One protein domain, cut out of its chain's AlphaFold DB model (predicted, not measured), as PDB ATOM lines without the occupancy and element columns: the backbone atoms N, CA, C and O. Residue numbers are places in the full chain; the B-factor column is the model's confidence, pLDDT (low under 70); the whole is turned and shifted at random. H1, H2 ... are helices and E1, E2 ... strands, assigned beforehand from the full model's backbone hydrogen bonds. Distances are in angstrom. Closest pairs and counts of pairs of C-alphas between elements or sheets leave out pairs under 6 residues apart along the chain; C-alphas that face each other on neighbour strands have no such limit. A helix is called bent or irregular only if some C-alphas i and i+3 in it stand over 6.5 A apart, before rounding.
ATOM      1  N   CYS A  44     188.723 217.539 348.950       91.81
ATOM      2  CA  CYS A  44     189.729 216.514 349.199       91.81
ATOM      3  C   CYS A  44     190.973 217.087 349.885       91.81
ATOM      4  O   CYS A  44     191.394 218.216 349.623       91.81
ATOM      5  N   GLU A  45     191.596 216.272 350.734       89.50
ATOM      6  CA  GLU A  45     192.903 216.557 351.343       89.50
ATOM      7  C   GLU A  45     194.023 215.779 350.641       89.50
ATOM      8  O   GLU A  45     195.202 216.120 350.729       89.50
ATOM      9  N   LYS A  46     193.674 214.692 349.950       89.00
ATOM     10  CA  LYS A  46     194.607 213.827 349.222       89.00
ATOM     11  C   LYS A  46     193.904 213.136 348.064       89.00
ATOM     12  O   LYS A  46     192.702 212.902 348.081       89.00
ATOM     13  N   ASN A  47     194.688 212.674 347.091       88.31
ATOM     14  CA  ASN A  47     194.174 211.954 345.916       88.31
ATOM     15  C   ASN A  47     193.308 210.730 346.240       88.31
ATOM     16  O   ASN A  47     192.486 210.339 345.425       88.31
ATOM     17  N   ARG A  48     193.497 210.108 347.411       91.00
ATOM     18  CA  ARG A  48     192.718 208.931 347.826       91.00
ATOM     19  C   ARG A  48     191.293 209.263 348.273       91.00
ATOM     20  O   ARG A  48     190.524 208.331 348.474       91.00
ATOM     21  N   ASP A  49     190.975 210.542 348.457       92.62
ATOM     22  CA  ASP A  49     189.630 210.985 348.831       92.62
ATOM     23  C   ASP A  49     188.715 211.108 347.600       92.62
ATOM     24  O   ASP A  49     187.495 211.134 347.734       92.62
ATOM     25  N   CYS A  50     189.304 211.147 346.401       92.56
ATOM     26  CA  CYS A  50     188.584 211.217 345.139       92.56
ATOM     27  C   CYS A  50     188.227 209.824 344.608       92.56
ATOM     28  O   CYS A  50     188.895 208.831 344.910       92.56
ATOM     29  N   ILE A  51     187.165 209.753 343.801       93.38
ATOM     30  CA  ILE A  51     186.738 208.501 343.165       93.38
ATOM     31  C   ILE A  51     187.710 208.072 342.057       93.38
ATOM     32  O   ILE A  51     188.588 208.822 341.624       93.38
ATOM     33  N   ASP A  52     187.542 206.842 341.570       91.62
ATOM     34  CA  ASP A  52     188.355 206.323 340.476       91.62
ATOM     35  C   ASP A  52     188.311 207.250 339.253       91.62
ATOM     36  O   ASP A  52     187.246 207.649 338.780       91.62
ATOM     37  N   ARG A  53     189.496 207.514 338.690       92.69
ATOM     38  CA  ARG A  53     189.737 208.438 337.566       92.69
ATOM     39  C   ARG A  53     189.600 209.924 337.898       92.69
ATOM     40  O   ARG A  53     189.497 210.734 336.976       92.69
ATOM     41  N   GLU A  54     189.677 210.283 339.168       95.06
ATOM     42  CA  GLU A  54     189.836 211.660 339.620       95.06
ATOM     43  C   GLU A  54     191.149 211.847 340.385       95.06
ATOM     44  O   GLU A  54     191.815 210.887 340.779       95.06
ATOM     45  N   PHE A  55     191.543 213.101 340.568       94.31
ATOM     46  CA  PHE A  55     192.673 213.485 341.401       94.31
ATOM     47  C   PHE A  55     192.326 214.712 342.231       94.31
ATOM     48  O   PHE A  55     191.463 215.508 341.852       94.31
ATOM     49  N   CYS A  56     193.012 214.863 343.359       93.75
ATOM     50  CA  CYS A  56     192.828 216.009 344.221       93.75
ATOM     51  C   CYS A  56     193.620 217.185 343.654       93.75
ATOM     52  O   CYS A  56     194.854 217.208 343.692       93.75
ATOM     53  N   TYR A  57     192.901 218.136 343.068       91.81
ATOM     54  CA  TYR A  57     193.482 219.360 342.554       91.81
ATOM     55  C   TYR A  57     193.521 220.396 343.673       91.81
ATOM     56  O   TYR A  57     192.497 220.722 344.272       91.81
ATOM     57  N   PHE A  58     194.700 220.952 343.909       88.75
ATOM     58  CA  PHE A  58     194.899 222.086 344.797       88.75
ATOM     59  C   PHE A  58     195.063 223.347 343.971       88.75
ATOM     60  O   PHE A  58     195.721 223.337 342.926       88.75
ATOM     61  N   ASP A  59     194.507 224.451 344.469       82.88
ATOM     62  CA  ASP A  59     194.887 225.750 343.936       82.88
ATOM     63  C   ASP A  59     196.413 225.890 344.045       82.88
ATOM     64  O   ASP A  59     196.964 225.528 345.092       82.88
ATOM     65  N   PRO A  60     197.100 226.399 343.008       74.81
ATOM     66  CA  PRO A  60     198.546 226.557 343.032       74.81
ATOM     67  C   PRO A  60     199.012 227.226 344.322       74.81
ATOM     68  O   PRO A  60     199.952 226.749 344.949       74.81
ATOM     69  N   MET A  61     198.305 228.259 344.787       70.38
ATOM     70  CA  MET A  61     198.671 229.012 345.989       70.38
ATOM     71  C   MET A  61     198.640 228.193 347.284       70.38
ATOM     72  O   MET A  61     199.196 228.632 348.286       70.38
ATOM     73  N   SER A  62     198.027 227.011 347.275       74.62
ATOM     74  CA  SER A  62     197.888 226.157 348.458       74.62
ATOM     75  C   SER A  62     199.132 225.316 348.749       74.62
ATOM     76  O   SER A  62     199.096 224.519 349.681       74.62
ATOM     77  N   ASP A  63     200.195 225.457 347.947       78.44
ATOM     78  CA  ASP A  63     201.453 224.705 348.052       78.44
ATOM     79  C   ASP A  63     201.213 223.214 348.322       78.44
ATOM     80  O   ASP A  63     201.611 222.658 349.341       78.44
ATOM     81  N   CYS A  64     200.450 222.571 347.432       81.94
ATOM     82  CA  CYS A  64     200.118 221.147 347.547       81.94
ATOM     83  C   CYS A  64     199.347 220.753 348.818       81.94
ATOM     84  O   CYS A  64     199.377 219.589 349.214       81.94
ATOM     85  N   GLY A  65     198.665 221.709 349.449       77.62
ATOM     86  CA  GLY A  65     197.949 221.520 350.708       77.62
ATOM     87  C   GLY A  65     198.828 221.677 351.954       77.62
ATOM     88  O   GLY A  65     198.311 221.582 353.064       77.62
ATOM     89  N   GLU A  66     200.131 221.953 351.817       76.12
ATOM     90  CA  GLU A  66     201.060 222.036 352.959       76.12
ATOM     91  C   GLU A  66     200.958 223.376 353.724       76.12
ATOM     92  O   GLU A  66     201.387 223.467 354.874       76.12
ATOM     93  N   GLY A  67     200.335 224.407 353.138       65.50
ATOM     94  CA  GLY A  67     200.277 225.766 353.698       65.50
ATOM     95  C   GLY A  67     199.023 226.130 354.502       65.50
ATOM     96  O   GLY A  67     198.833 227.305 354.814       65.50
ATOM     97  N   GLY A  68     198.125 225.178 354.785       61.97
ATOM     98  CA  GLY A  68     196.797 225.502 355.331       61.97
ATOM     99  C   GLY A  68     195.946 226.340 354.365       61.97
ATOM    100  O   GLY A  68     195.095 227.119 354.795       61.97
ATOM    101  N   GLY A  69     196.231 226.218 353.063       64.12
ATOM    102  CA  GLY A  69     195.445 226.810 351.985       64.12
ATOM    103  C   GLY A  69     194.042 226.197 351.886       64.12
ATOM    104  O   GLY A  69     193.705 225.292 352.650       64.12
ATOM    105  N   PRO A  70     193.201 226.703 350.969       72.88
ATOM    106  CA  PRO A  70     191.868 226.151 350.747       72.88
ATOM    107  C   PRO A  70     191.920 224.645 350.457       72.88
ATOM    108  O   PRO A  70     192.882 224.143 349.874       72.88
ATOM    109  N   GLU A  71     190.863 223.940 350.862       84.12
ATOM    110  CA  GLU A  71     190.696 222.513 350.580       84.12
ATOM    111  C   GLU A  71     190.803 222.248 349.070       84.12
ATOM    112  O   GLU A  71     190.363 223.053 348.239       84.12
ATOM    113  N   GLY A  72     191.424 221.121 348.712       89.88
ATOM    114  CA  GLY A  72     191.489 220.681 347.327       89.88
ATOM    115  C   GLY A  72     190.109 220.267 346.828       89.88
ATOM    116  O   GLY A  72     189.185 220.040 347.608       89.88
ATOM    117  N   PHE A  73     189.966 220.139 345.516       93.19
ATOM    118  CA  PHE A  73     188.746 219.632 344.897       93.19
ATOM    119  C   PHE A  73     189.060 218.511 343.916       93.19
ATOM    120  O   PHE A  73     190.033 218.567 343.159       93.19
ATOM    121  N   CYS A  74     188.220 217.481 343.917       93.75
ATOM    122  CA  CYS A  74     188.371 216.360 343.008       93.75
ATOM    123  C   CYS A  74     188.068 216.791 341.571       93.75
ATOM    124  O   CYS A  74     187.005 217.335 341.261       93.75
ATOM    125  N   LYS A  75     189.033 216.559 340.682       92.88
ATOM    126  CA  LYS A  75     188.924 216.803 339.243       92.88
ATOM    127  C   LYS A  75     189.091 215.501 338.480       92.88
ATOM    128  O   LYS A  75     189.953 214.691 338.804       92.88
ATOM    129  N   ALA A  76     188.321 215.342 337.409       94.69
ATOM    130  CA  ALA A  76     188.497 214.237 336.477       94.69
ATOM    131  C   ALA A  76     189.893 214.254 335.839       94.69
ATOM    132  O   ALA A  76     190.383 215.300 335.404       94.69
ATOM    133  N   LEU A  77     190.507 213.074 335.740       93.88
ATOM    134  CA  LEU A  77     191.735 212.884 334.979       93.88
ATOM    135  C   LEU A  77     191.459 213.158 333.492       93.88
ATOM    136  O   LEU A  77     190.488 212.628 332.934       93.88
ATOM    137  N   PRO A  78     192.313 213.937 332.810       93.56
ATOM    138  CA  PRO A  78     192.179 214.146 331.377       93.56
ATOM    139  C   PRO A  78     192.341 212.817 330.625       93.56
ATOM    140  O   PRO A  78     193.255 212.034 330.882       93.56
ATOM    141  N   GLY A  79     191.450 212.556 329.665       94.31
ATOM    142  CA  GLY A  79     191.492 211.320 328.876       94.31
ATOM    143  C   GLY A  79     192.706 211.230 327.946       94.31
ATOM    144  O   GLY A  79     193.259 210.151 327.750       94.31
ATOM    145  N   SER A  80     193.134 212.361 327.386       95.12
ATOM    146  CA  SER A  80     194.298 212.459 326.505       95.12
ATOM    147  C   SER A  80     194.883 213.863 326.557       95.12
ATOM    148  O   SER A  80     194.125 214.834 326.558       95.12
ATOM    149  N   CYS A  81     196.208 213.964 326.514       93.56
ATOM    150  CA  CYS A  81     196.909 215.239 326.471       93.56
ATOM    151  C   CYS A  81     197.452 215.539 325.074       93.56
ATOM    152  O   CYS A  81     197.981 214.633 324.425       93.56
ATOM    153  N   PRO A  82     197.330 216.790 324.592       92.00
ATOM    154  CA  PRO A  82     197.972 217.186 323.348       92.00
ATOM    155  C   PRO A  82     199.491 217.059 323.492       92.00
ATOM    156  O   PRO A  82     200.051 217.329 324.554       92.00
ATOM    157  N   ILE A  83     200.158 216.653 322.410       86.62
ATOM    158  CA  ILE A  83     201.620 216.620 322.372       86.62
ATOM    159  C   ILE A  83     202.102 218.077 322.396       86.62
ATOM    160  O   ILE A  83     201.726 218.832 321.493       86.62
ATOM    161  N   PRO A  84     202.904 218.494 323.392       81.25
ATOM    162  CA  PRO A  84     203.400 219.860 323.451       81.25
ATOM    163  C   PRO A  84     204.235 220.170 322.205       81.25
ATOM    164  O   PRO A  84     205.067 219.367 321.766       81.25
ATOM    165  N   LEU A  85     204.003 221.344 321.617       81.75
ATOM    166  CA  LEU A  85     204.831 221.844 320.526       81.75
ATOM    167  C   LEU A  85     206.231 222.142 321.075       81.75
ATOM    168  O   LEU A  85     206.384 222.600 322.204       81.75
ATOM    169  N   LYS A  86     207.276 221.882 320.278       77.62
ATOM    170  CA  LYS A  86     208.680 222.035 320.715       77.62
ATOM    171  C   LYS A  86     209.024 223.445 321.213       77.62
ATOM    172  O   LYS A  86     209.999 223.591 321.941       77.62
ATOM    173  N   GLU A  87     208.256 224.441 320.787       74.44
ATOM    174  CA  GLU A  87     208.464 225.864 321.060       74.44
ATOM    175  C   GLU A  87     207.826 226.301 322.394       74.44
ATOM    176  O   GLU A  87     208.295 227.256 323.002       74.44
ATOM    177  N   ASP A  88     206.867 225.530 322.924       66.12
ATOM    178  CA  ASP A  88     206.142 225.809 324.174       66.12
ATOM    179  C   ASP A  88     206.624 224.927 325.334       66.12
ATOM    180  O   ASP A  88     205.836 224.402 326.126       66.12
ATOM    181  N   LYS A  89     207.943 224.733 325.453       65.00
ATOM    182  CA  LYS A  89     208.530 223.969 326.563       65.00
ATOM    183  C   LYS A  89     208.482 224.762 327.869       65.00
ATOM    184  O   LYS A  89     209.492 225.284 328.339       65.00
ATOM    185  N   ARG A  90     207.301 224.825 328.477       72.50
ATOM    186  CA  ARG A  90     207.130 225.222 329.875       72.50
ATOM    187  C   ARG A  90     207.203 223.968 330.736       72.50
ATOM    188  O   ARG A  90     206.420 223.045 330.540       72.50
ATOM    189  N   LEU A  91     208.153 223.933 331.668       79.56
ATOM    190  CA  LEU A  91     208.245 222.853 332.647       79.56
ATOM    191  C   LEU A  91     207.287 223.135 333.803       79.56
ATOM    192  O   LEU A  91     207.355 224.186 334.438       79.56
ATOM    193  N   TRP A  92     206.414 222.175 334.076       83.94
ATOM    194  CA  TRP A  92     205.480 222.195 335.195       83.94
ATOM    195  C   TRP A  92     206.033 221.323 336.312       83.94
ATOM    196  O   TRP A  92     206.485 220.210 336.044       83.94
ATOM    197  N   VAL A  93     206.012 221.805 337.553       85.31
ATOM    198  CA  VAL A  93     206.449 221.026 338.718       85.31
ATOM    199  C   VAL A  93     205.215 220.602 339.500       85.31
ATOM    200  O   VAL A  93     204.440 221.435 339.968       85.31
ATOM    201  N   GLY A  94     205.023 219.292 339.617       87.69
ATOM    202  CA  GLY A  94     203.925 218.734 340.394       87.69
ATOM    203  C   GLY A  94     204.258 218.620 341.882       87.69
ATOM    204  O   GLY A  94     205.424 218.605 342.281       87.69
ATOM    205  N   CYS A  95     203.230 218.418 342.701       86.69
ATOM    206  CA  CYS A  95     203.355 218.153 344.140       86.69
ATOM    207  C   CYS A  95     204.180 216.907 344.498       86.69
ATOM    208  O   CYS A  95     204.619 216.743 345.630       86.69
ATOM    209  N   ASN A  96     204.436 216.029 343.528       87.19
ATOM    210  CA  ASN A  96     205.305 214.865 343.685       87.19
ATOM    211  C   ASN A  96     206.782 215.139 343.333       87.19
ATOM    212  O   ASN A  96     207.541 214.187 343.138       87.19
ATOM    213  N   HIS A  97     207.177 216.409 343.202       85.44
ATOM    214  CA  HIS A  97     208.520 216.851 342.804       85.44
ATOM    215  C   HIS A  97     208.975 216.359 341.419       85.44
ATOM    216  O   HIS A  97     210.165 216.404 341.101       85.44
ATOM    217  N   ARG A  98     208.047 215.892 340.574       87.25
ATOM    218  CA  ARG A  98     208.339 215.560 339.176       87.25
ATOM    219  C   ARG A  98     208.062 216.749 338.273       87.25
ATOM    220  O   ARG A  98     207.221 217.596 338.571       87.25
ATOM    221  N   LYS A  99     208.776 216.765 337.151       86.75
ATOM    222  CA  LYS A  99     208.608 217.751 336.089       86.75
ATOM    223  C   LYS A  99     207.788 217.175 334.956       86.75
ATOM    224  O   LYS A  99     207.972 216.011 334.604       86.75
ATOM    225  N   TYR A 100     206.956 218.014 334.366       87.12
ATOM    226  CA  TYR A 100     206.080 217.659 333.262       87.12
ATOM    227  C   TYR A 100     206.225 218.673 332.136       87.12
ATOM    228  O   TYR A 100     206.373 219.870 332.379       87.12
ATOM    229  N   ASP A 101     206.136 218.191 330.898       87.81
ATOM    230  CA  ASP A 101     206.186 219.044 329.706       87.81
ATOM    231  C   ASP A 101     204.883 219.840 329.489       87.81
ATOM    232  O   ASP A 101     204.821 220.716 328.631       87.81
ATOM    233  N   SER A 102     203.814 219.526 330.233       87.31
ATOM    234  CA  SER A 102     202.565 220.293 330.247       87.31
ATOM    235  C   SER A 102     201.758 220.040 331.523       87.31
ATOM    236  O   SER A 102     201.865 218.974 332.132       87.31
ATOM    237  N   GLU A 103     200.884 220.987 331.871       88.44
ATOM    238  CA  GLU A 103     199.895 220.829 332.946       88.44
ATOM    239  C   GLU A 103     198.996 219.610 332.708       88.44
ATOM    240  O   GLU A 103     198.663 218.880 333.633       88.44
ATOM    241  N   CYS A 104     198.638 219.338 331.448       92.62
ATOM    242  CA  CYS A 104     197.803 218.189 331.127       92.62
ATOM    243  C   CYS A 104     198.486 216.873 331.507       92.62
ATOM    244  O   CYS A 104     197.852 216.044 332.148       92.62
ATOM    245  N   LEU A 105     199.762 216.684 331.147       92.69
ATOM    246  CA  LEU A 105     200.501 215.457 331.480       92.69
ATOM    247  C   LEU A 105     200.624 215.270 332.996       92.69
ATOM    248  O   LEU A 105     200.479 214.161 333.497       92.69
ATOM    249  N   MET A 106     200.831 216.365 333.726       93.06
ATOM    250  CA  MET A 106     200.836 216.365 335.188       93.06
ATOM    251  C   MET A 106     199.476 215.946 335.766       93.06
ATOM    252  O   MET A 106     199.403 215.043 336.600       93.06
ATOM    253  N   ASN A 107     198.391 216.546 335.274       93.00
ATOM    254  CA  ASN A 107     197.032 216.214 335.692       93.00
ATOM    255  C   ASN A 107     196.642 214.786 335.271       93.00
ATOM    256  O   ASN A 107     195.874 214.139 335.970       93.00
ATOM    257  N   GLN A 108     197.172 214.268 334.158       94.56
ATOM    258  CA  GLN A 108     196.955 212.891 333.699       94.56
ATOM    259  C   GLN A 108     197.587 211.860 334.642       94.56
ATOM    260  O   GLN A 108     197.006 210.797 334.858       94.56
ATOM    261  N   ASP A 109     198.720 212.209 335.254       94.69
ATOM    262  CA  ASP A 109     199.356 211.440 336.330       94.69
ATOM    263  C   ASP A 109     198.636 211.611 337.685       94.69
ATOM    264  O   ASP A 109     199.039 211.018 338.690       94.69
ATOM    265  N   GLY A 110     197.563 212.409 337.728       93.75
ATOM    266  CA  GLY A 110     196.790 212.700 338.931       93.75
ATOM    267  C   GLY A 110     197.546 213.567 339.928       93.75
ATOM    268  O   GLY A 110     197.404 213.399 341.138       93.75
ATOM    269  N   VAL A 111     198.405 214.456 339.442       91.94
ATOM    270  CA  VAL A 111     199.250 215.301 340.283       91.94
ATOM    271  C   VAL A 111     198.803 216.748 340.142       91.94
ATOM    272  O   VAL A 111     198.616 217.237 339.036       91.94
ATOM    273  N   SER A 112     198.642 217.441 341.270       89.75
ATOM    274  CA  SER A 112     198.370 218.880 341.271       89.75
ATOM    275  C   SER A 112     199.648 219.697 341.072       89.75
ATOM    276  O   SER A 112     200.754 219.231 341.368       89.75
ATOM    277  N   MET A 113     199.493 220.936 340.605       86.88
ATOM    278  CA  MET A 113     200.601 221.880 340.480       86.88
ATOM    279  C   MET A 113     201.113 222.318 341.855       86.88
ATOM    280  O   MET A 113     200.316 222.637 342.739       86.88
ATOM    281  N   LYS A 114     202.439 222.400 342.002       83.06
ATOM    282  CA  LYS A 114     203.087 223.093 343.120       83.06
ATOM    283  C   LYS A 114     203.322 224.559 342.748       83.06
ATOM    284  O   LYS A 114     203.824 224.836 341.660       83.06
ATOM    285  N   SER A 115     202.950 225.501 343.617       67.75
ATOM    286  CA  SER A 115     203.237 226.920 343.384       67.75
ATOM    287  C   SER A 115     204.722 227.234 343.530       67.75
ATOM    288  O   SER A 115     205.417 226.689 344.382       67.75
ATOM    289  N   CYS A 116     205.186 228.175 342.715       60.81
ATOM    290  CA  CYS A 116     206.508 228.782 342.793       60.81
ATOM    291  C   CYS A 116     206.459 230.089 343.609       60.81
ATOM    292  O   CYS A 116     206.924 231.126 343.142       60.81
ATOM    293  N   LEU A 117     205.812 230.078 344.781       48.12
ATOM    294  CA  LEU A 117     205.508 231.290 345.564       48.12
ATOM    295  C   LEU A 117     206.737 231.956 346.193       48.12
ATOM    296  O   LEU A 117     206.666 233.126 346.570       48.12
ATOM    297  N   ASP A 118     207.866 231.262 346.254       44.12
ATOM    298  CA  ASP A 118     209.082 231.842 346.786       44.12
ATOM    299  C   ASP A 118     209.922 232.462 345.669       44.12
ATOM    300  O   ASP A 118     210.642 231.790 344.933       44.12
ATOM    301  N   ASN A 119     209.909 233.797 345.632       41.91
ATOM    302  CA  ASN A 119     210.870 234.641 344.908       41.91
ATOM    303  C   ASN A 119     212.338 234.397 345.344       41.91
ATOM    304  O   ASN A 119     213.249 235.099 344.904       41.91
ATOM    305  N   THR A 120     212.604 233.430 346.230       41.38
ATOM    306  CA  THR A 120     213.927 232.825 346.363       41.38
ATOM    307  C   THR A 120     214.080 231.769 345.282       41.38
ATOM    308  O   THR A 120     213.796 230.588 345.467       41.38
ATOM    309  N   HIS A 121     214.558 232.238 344.139       41.72
ATOM    310  CA  HIS A 121     214.966 231.437 343.004       41.72
ATOM    311  C   HIS A 121     215.946 230.348 343.385       41.72
ATOM    312  O   HIS A 121     217.153 230.556 343.422       41.72
ATOM    313  N   THR A 122     215.406 229.176 343.687       38.62
ATOM    314  CA  THR A 122     215.885 227.878 343.226       38.62
ATOM    315  C   THR A 122     214.901 226.814 343.715       38.62
ATOM    316  O   THR A 122     214.910 226.430 344.880       38.62
ATOM    317  N   CYS A 123     214.132 226.211 342.800       40.03
ATOM    318  CA  CYS A 123     214.005 224.758 342.898       40.03
ATOM    319  C   CYS A 123     215.454 224.253 342.871       40.03
ATOM    320  O   CYS A 123     216.150 224.505 341.884       40.03
ATOM    321  N   GLY A 124     215.959 223.730 343.994       32.75
ATOM    322  CA  GLY A 124     217.384 223.451 344.194       32.75
ATOM    323  C   GLY A 124     218.043 222.872 342.937       32.75
ATOM    324  O   GLY A 124     217.573 221.864 342.419       32.75
ATOM    325  N   ASN A 125     219.117 223.530 342.474       37.97
ATOM    326  CA  ASN A 125     219.918 223.245 341.265       37.97
ATOM    327  C   ASN A 125     219.556 223.973 339.950       37.97
ATOM    328  O   ASN A 125     219.942 223.508 338.881       37.97
ATOM    329  N   GLY A 126     218.936 225.157 340.000       38.19
ATOM    330  CA  GLY A 126     218.964 226.091 338.860       38.19
ATOM    331  C   GLY A 126     218.021 225.744 337.707       38.19
ATOM    332  O   GLY A 126     218.346 225.989 336.547       38.19
ATOM    333  N   GLU A 127     216.854 225.181 338.011       41.03
ATOM    334  CA  GLU A 127     215.867 224.817 336.998       41.03
ATOM    335  C   GLU A 127     214.571 225.629 337.157       41.03
ATOM    336  O   GLU A 127     214.046 225.803 338.256       41.03
ATOM    337  N   TYR A 128     214.102 226.149 336.022       43.25
ATOM    338  CA  TYR A 128     213.043 227.145 335.869       43.25
ATOM    339  C   TYR A 128     211.690 226.710 336.450       43.25
ATOM    340  O   TYR A 128     211.176 225.638 336.131       43.25
ATOM    341  N   CYS A 129     211.092 227.603 337.237       43.69
ATOM    342  CA  CYS A 129     209.698 227.570 337.666       43.69
ATOM    343  C   CYS A 129     208.890 228.418 336.670       43.69
ATOM    344  O   CYS A 129     209.163 229.605 336.523       43.69
ATOM    345  N   ALA A 130     207.954 227.822 335.925       45.09
ATOM    346  CA  ALA A 130     207.366 228.479 334.753       45.09
ATOM    347  C   ALA A 130     206.360 229.607 335.054       45.09
ATOM    348  O   ALA A 130     205.940 230.275 334.111       45.09
ATOM    349  N   VAL A 131     205.960 229.851 336.307       48.38
ATOM    350  CA  VAL A 131     205.062 230.972 336.625       48.38
ATOM    351  C   VAL A 131     205.336 231.501 338.032       48.38
ATOM    352  O   VAL A 131     204.946 230.892 339.024       48.38
ATOM    353  N   CYS A 132     206.001 232.650 338.115       40.56
ATOM    354  CA  CYS A 132     206.149 233.410 339.353       40.56
ATOM    355  C   CYS A 132     205.090 234.510 339.338       40.56
ATOM    356  O   CYS A 132     205.061 235.347 338.433       40.56
ATOM    357  N   TYR A 133     204.174 234.485 340.302       44.94
ATOM    358  CA  TYR A 133     203.152 235.517 340.439       44.94
ATOM    359  C   TYR A 133     203.707 236.641 341.314       44.94
ATOM    360  O   TYR A 133     203.919 236.453 342.509       44.94
ATOM    361  N   THR A 134     203.910 237.833 340.753       40.31
ATOM    362  CA  THR A 134     204.175 239.025 341.568       40.31
ATOM    363  C   THR A 134     202.858 239.721 341.891       40.31
ATOM    364  O   THR A 134     202.085 240.053 340.991       40.31
ATOM    365  N   ARG A 135     202.597 239.978 343.174       40.69
ATOM    366  CA  ARG A 135     201.435 240.755 343.617       40.69
ATOM    367  C   ARG A 135     201.665 242.249 343.354       40.69
ATOM    368  O   ARG A 135     202.321 242.922 344.145       40.69
ATOM    369  N   THR A 136     201.089 242.784 342.282       38.31
ATOM    370  CA  THR A 136     200.981 244.236 342.037       38.31
ATOM    371  C   THR A 136     199.519 244.666 342.176       38.31
ATOM    372  O   THR A 136     198.769 244.669 341.206       38.31
ATOM    373  N   GLY A 137     199.097 245.012 343.400       47.47
ATOM    374  CA  GLY A 137     197.693 245.326 343.727       47.47
ATOM    375  C   GLY A 137     196.835 244.089 344.049       47.47
ATOM    376  O   GLY A 137     197.366 243.070 344.492       47.47
ATOM    377  N   ASP A 138     195.512 244.190 343.847       39.06
ATOM    378  CA  ASP A 138     194.522 243.103 344.038       39.06
ATOM    379  C   ASP A 138     194.308 242.239 342.776       39.06
ATOM    380  O   ASP A 138     193.393 241.419 342.717       39.06
ATOM    381  N   VAL A 139     195.136 242.422 341.741       34.19
ATOM    382  CA  VAL A 139     195.035 241.696 340.469       34.19
ATOM    383  C   VAL A 139     196.322 240.917 340.226       34.19
ATOM    384  O   VAL A 139     197.416 241.479 340.215       34.19
ATOM    385  N   TRP A 140     196.181 239.610 340.014       44.03
ATOM    386  CA  TRP A 140     197.286 238.698 339.733       44.03
ATOM    387  C   TRP A 140     197.538 238.644 338.225       44.03
ATOM    388  O   TRP A 140     196.620 238.365 337.454       44.03
ATOM    389  N   GLN A 141     198.768 238.928 337.794       37.50
ATOM    390  CA  GLN A 141     199.154 238.894 336.382       37.50
ATOM    391  C   GLN A 141     200.254 237.855 336.160       37.50
ATOM    392  O   GLN A 141     201.252 237.833 336.876       37.50
ATOM    393  N   CYS A 142     200.070 237.002 335.149       41.16
ATOM    394  CA  CYS A 142     201.142 236.175 334.606       41.16
ATOM    395  C   CYS A 142     202.131 237.102 333.893       41.16
ATOM    396  O   CYS A 142     201.720 237.789 332.959       41.16
ATOM    397  N   LEU A 143     203.402 237.134 334.298       44.06
ATOM    398  CA  LEU A 143     204.425 237.867 333.549       44.06
ATOM    399  C   LEU A 143     204.790 237.052 332.298       44.06
ATOM    400  O   LEU A 143     205.307 235.944 332.436       44.06
TER     401      LEU A 143
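What this domain is: This is residues 44 to 143 of the 149 residues of the protein "Hypothetical protein" of Proboscia inermis (UniProt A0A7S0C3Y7). Mostly loops with little regular structure: a small antiparallel sheet, E1 and E2, has short helices H1 and H2 near it, while E3 and E4 lie at the far end, where residues 135 to 140 stick out. The 100 printed residues run E1 H1 E2 H2 E3 E4, mixed helices and strands, with only 29 in named elements. The whole is compact, radius of gyration of the C-alphas 14.1 A, spans 38 by 36 by 28 A.

How they stand to each other: Start at E1, residues 54 to 57, antiparallel to E2, residues 72 to 76; N 55 and O 75 are within hydrogen-bond range at 2.9 A. In H2, residues 103 to 108, every O i to N i+4 pair is within range; its C-alpha closest to E1, Asn 107, is 7.7 A from that of Phe 55. H1, residues 60 to 65, is irregular, C-alphas 61 and 64 being 8.1 A apart; 0 of 2 O i to N i+4 pairs and 2 of 3 O i to N i+3 pairs are within range. E3, residues 133 to 136, and E4, residues 139 to 142, meet only at a point.

Where its parts are: Find E1 beginning at C-alpha 54, (189.836, 211.660, 339.620); E2 spans 13.0 A. E4 ends at C-alpha 142, (201.142, 236.175, 334.606).

The domain as a whole: The printed part has no cut; links E2 to H2 and H2 to E3 are long. Residues 67 to 69, 88 to 89 and 115 to 143 have pLDDT under 70.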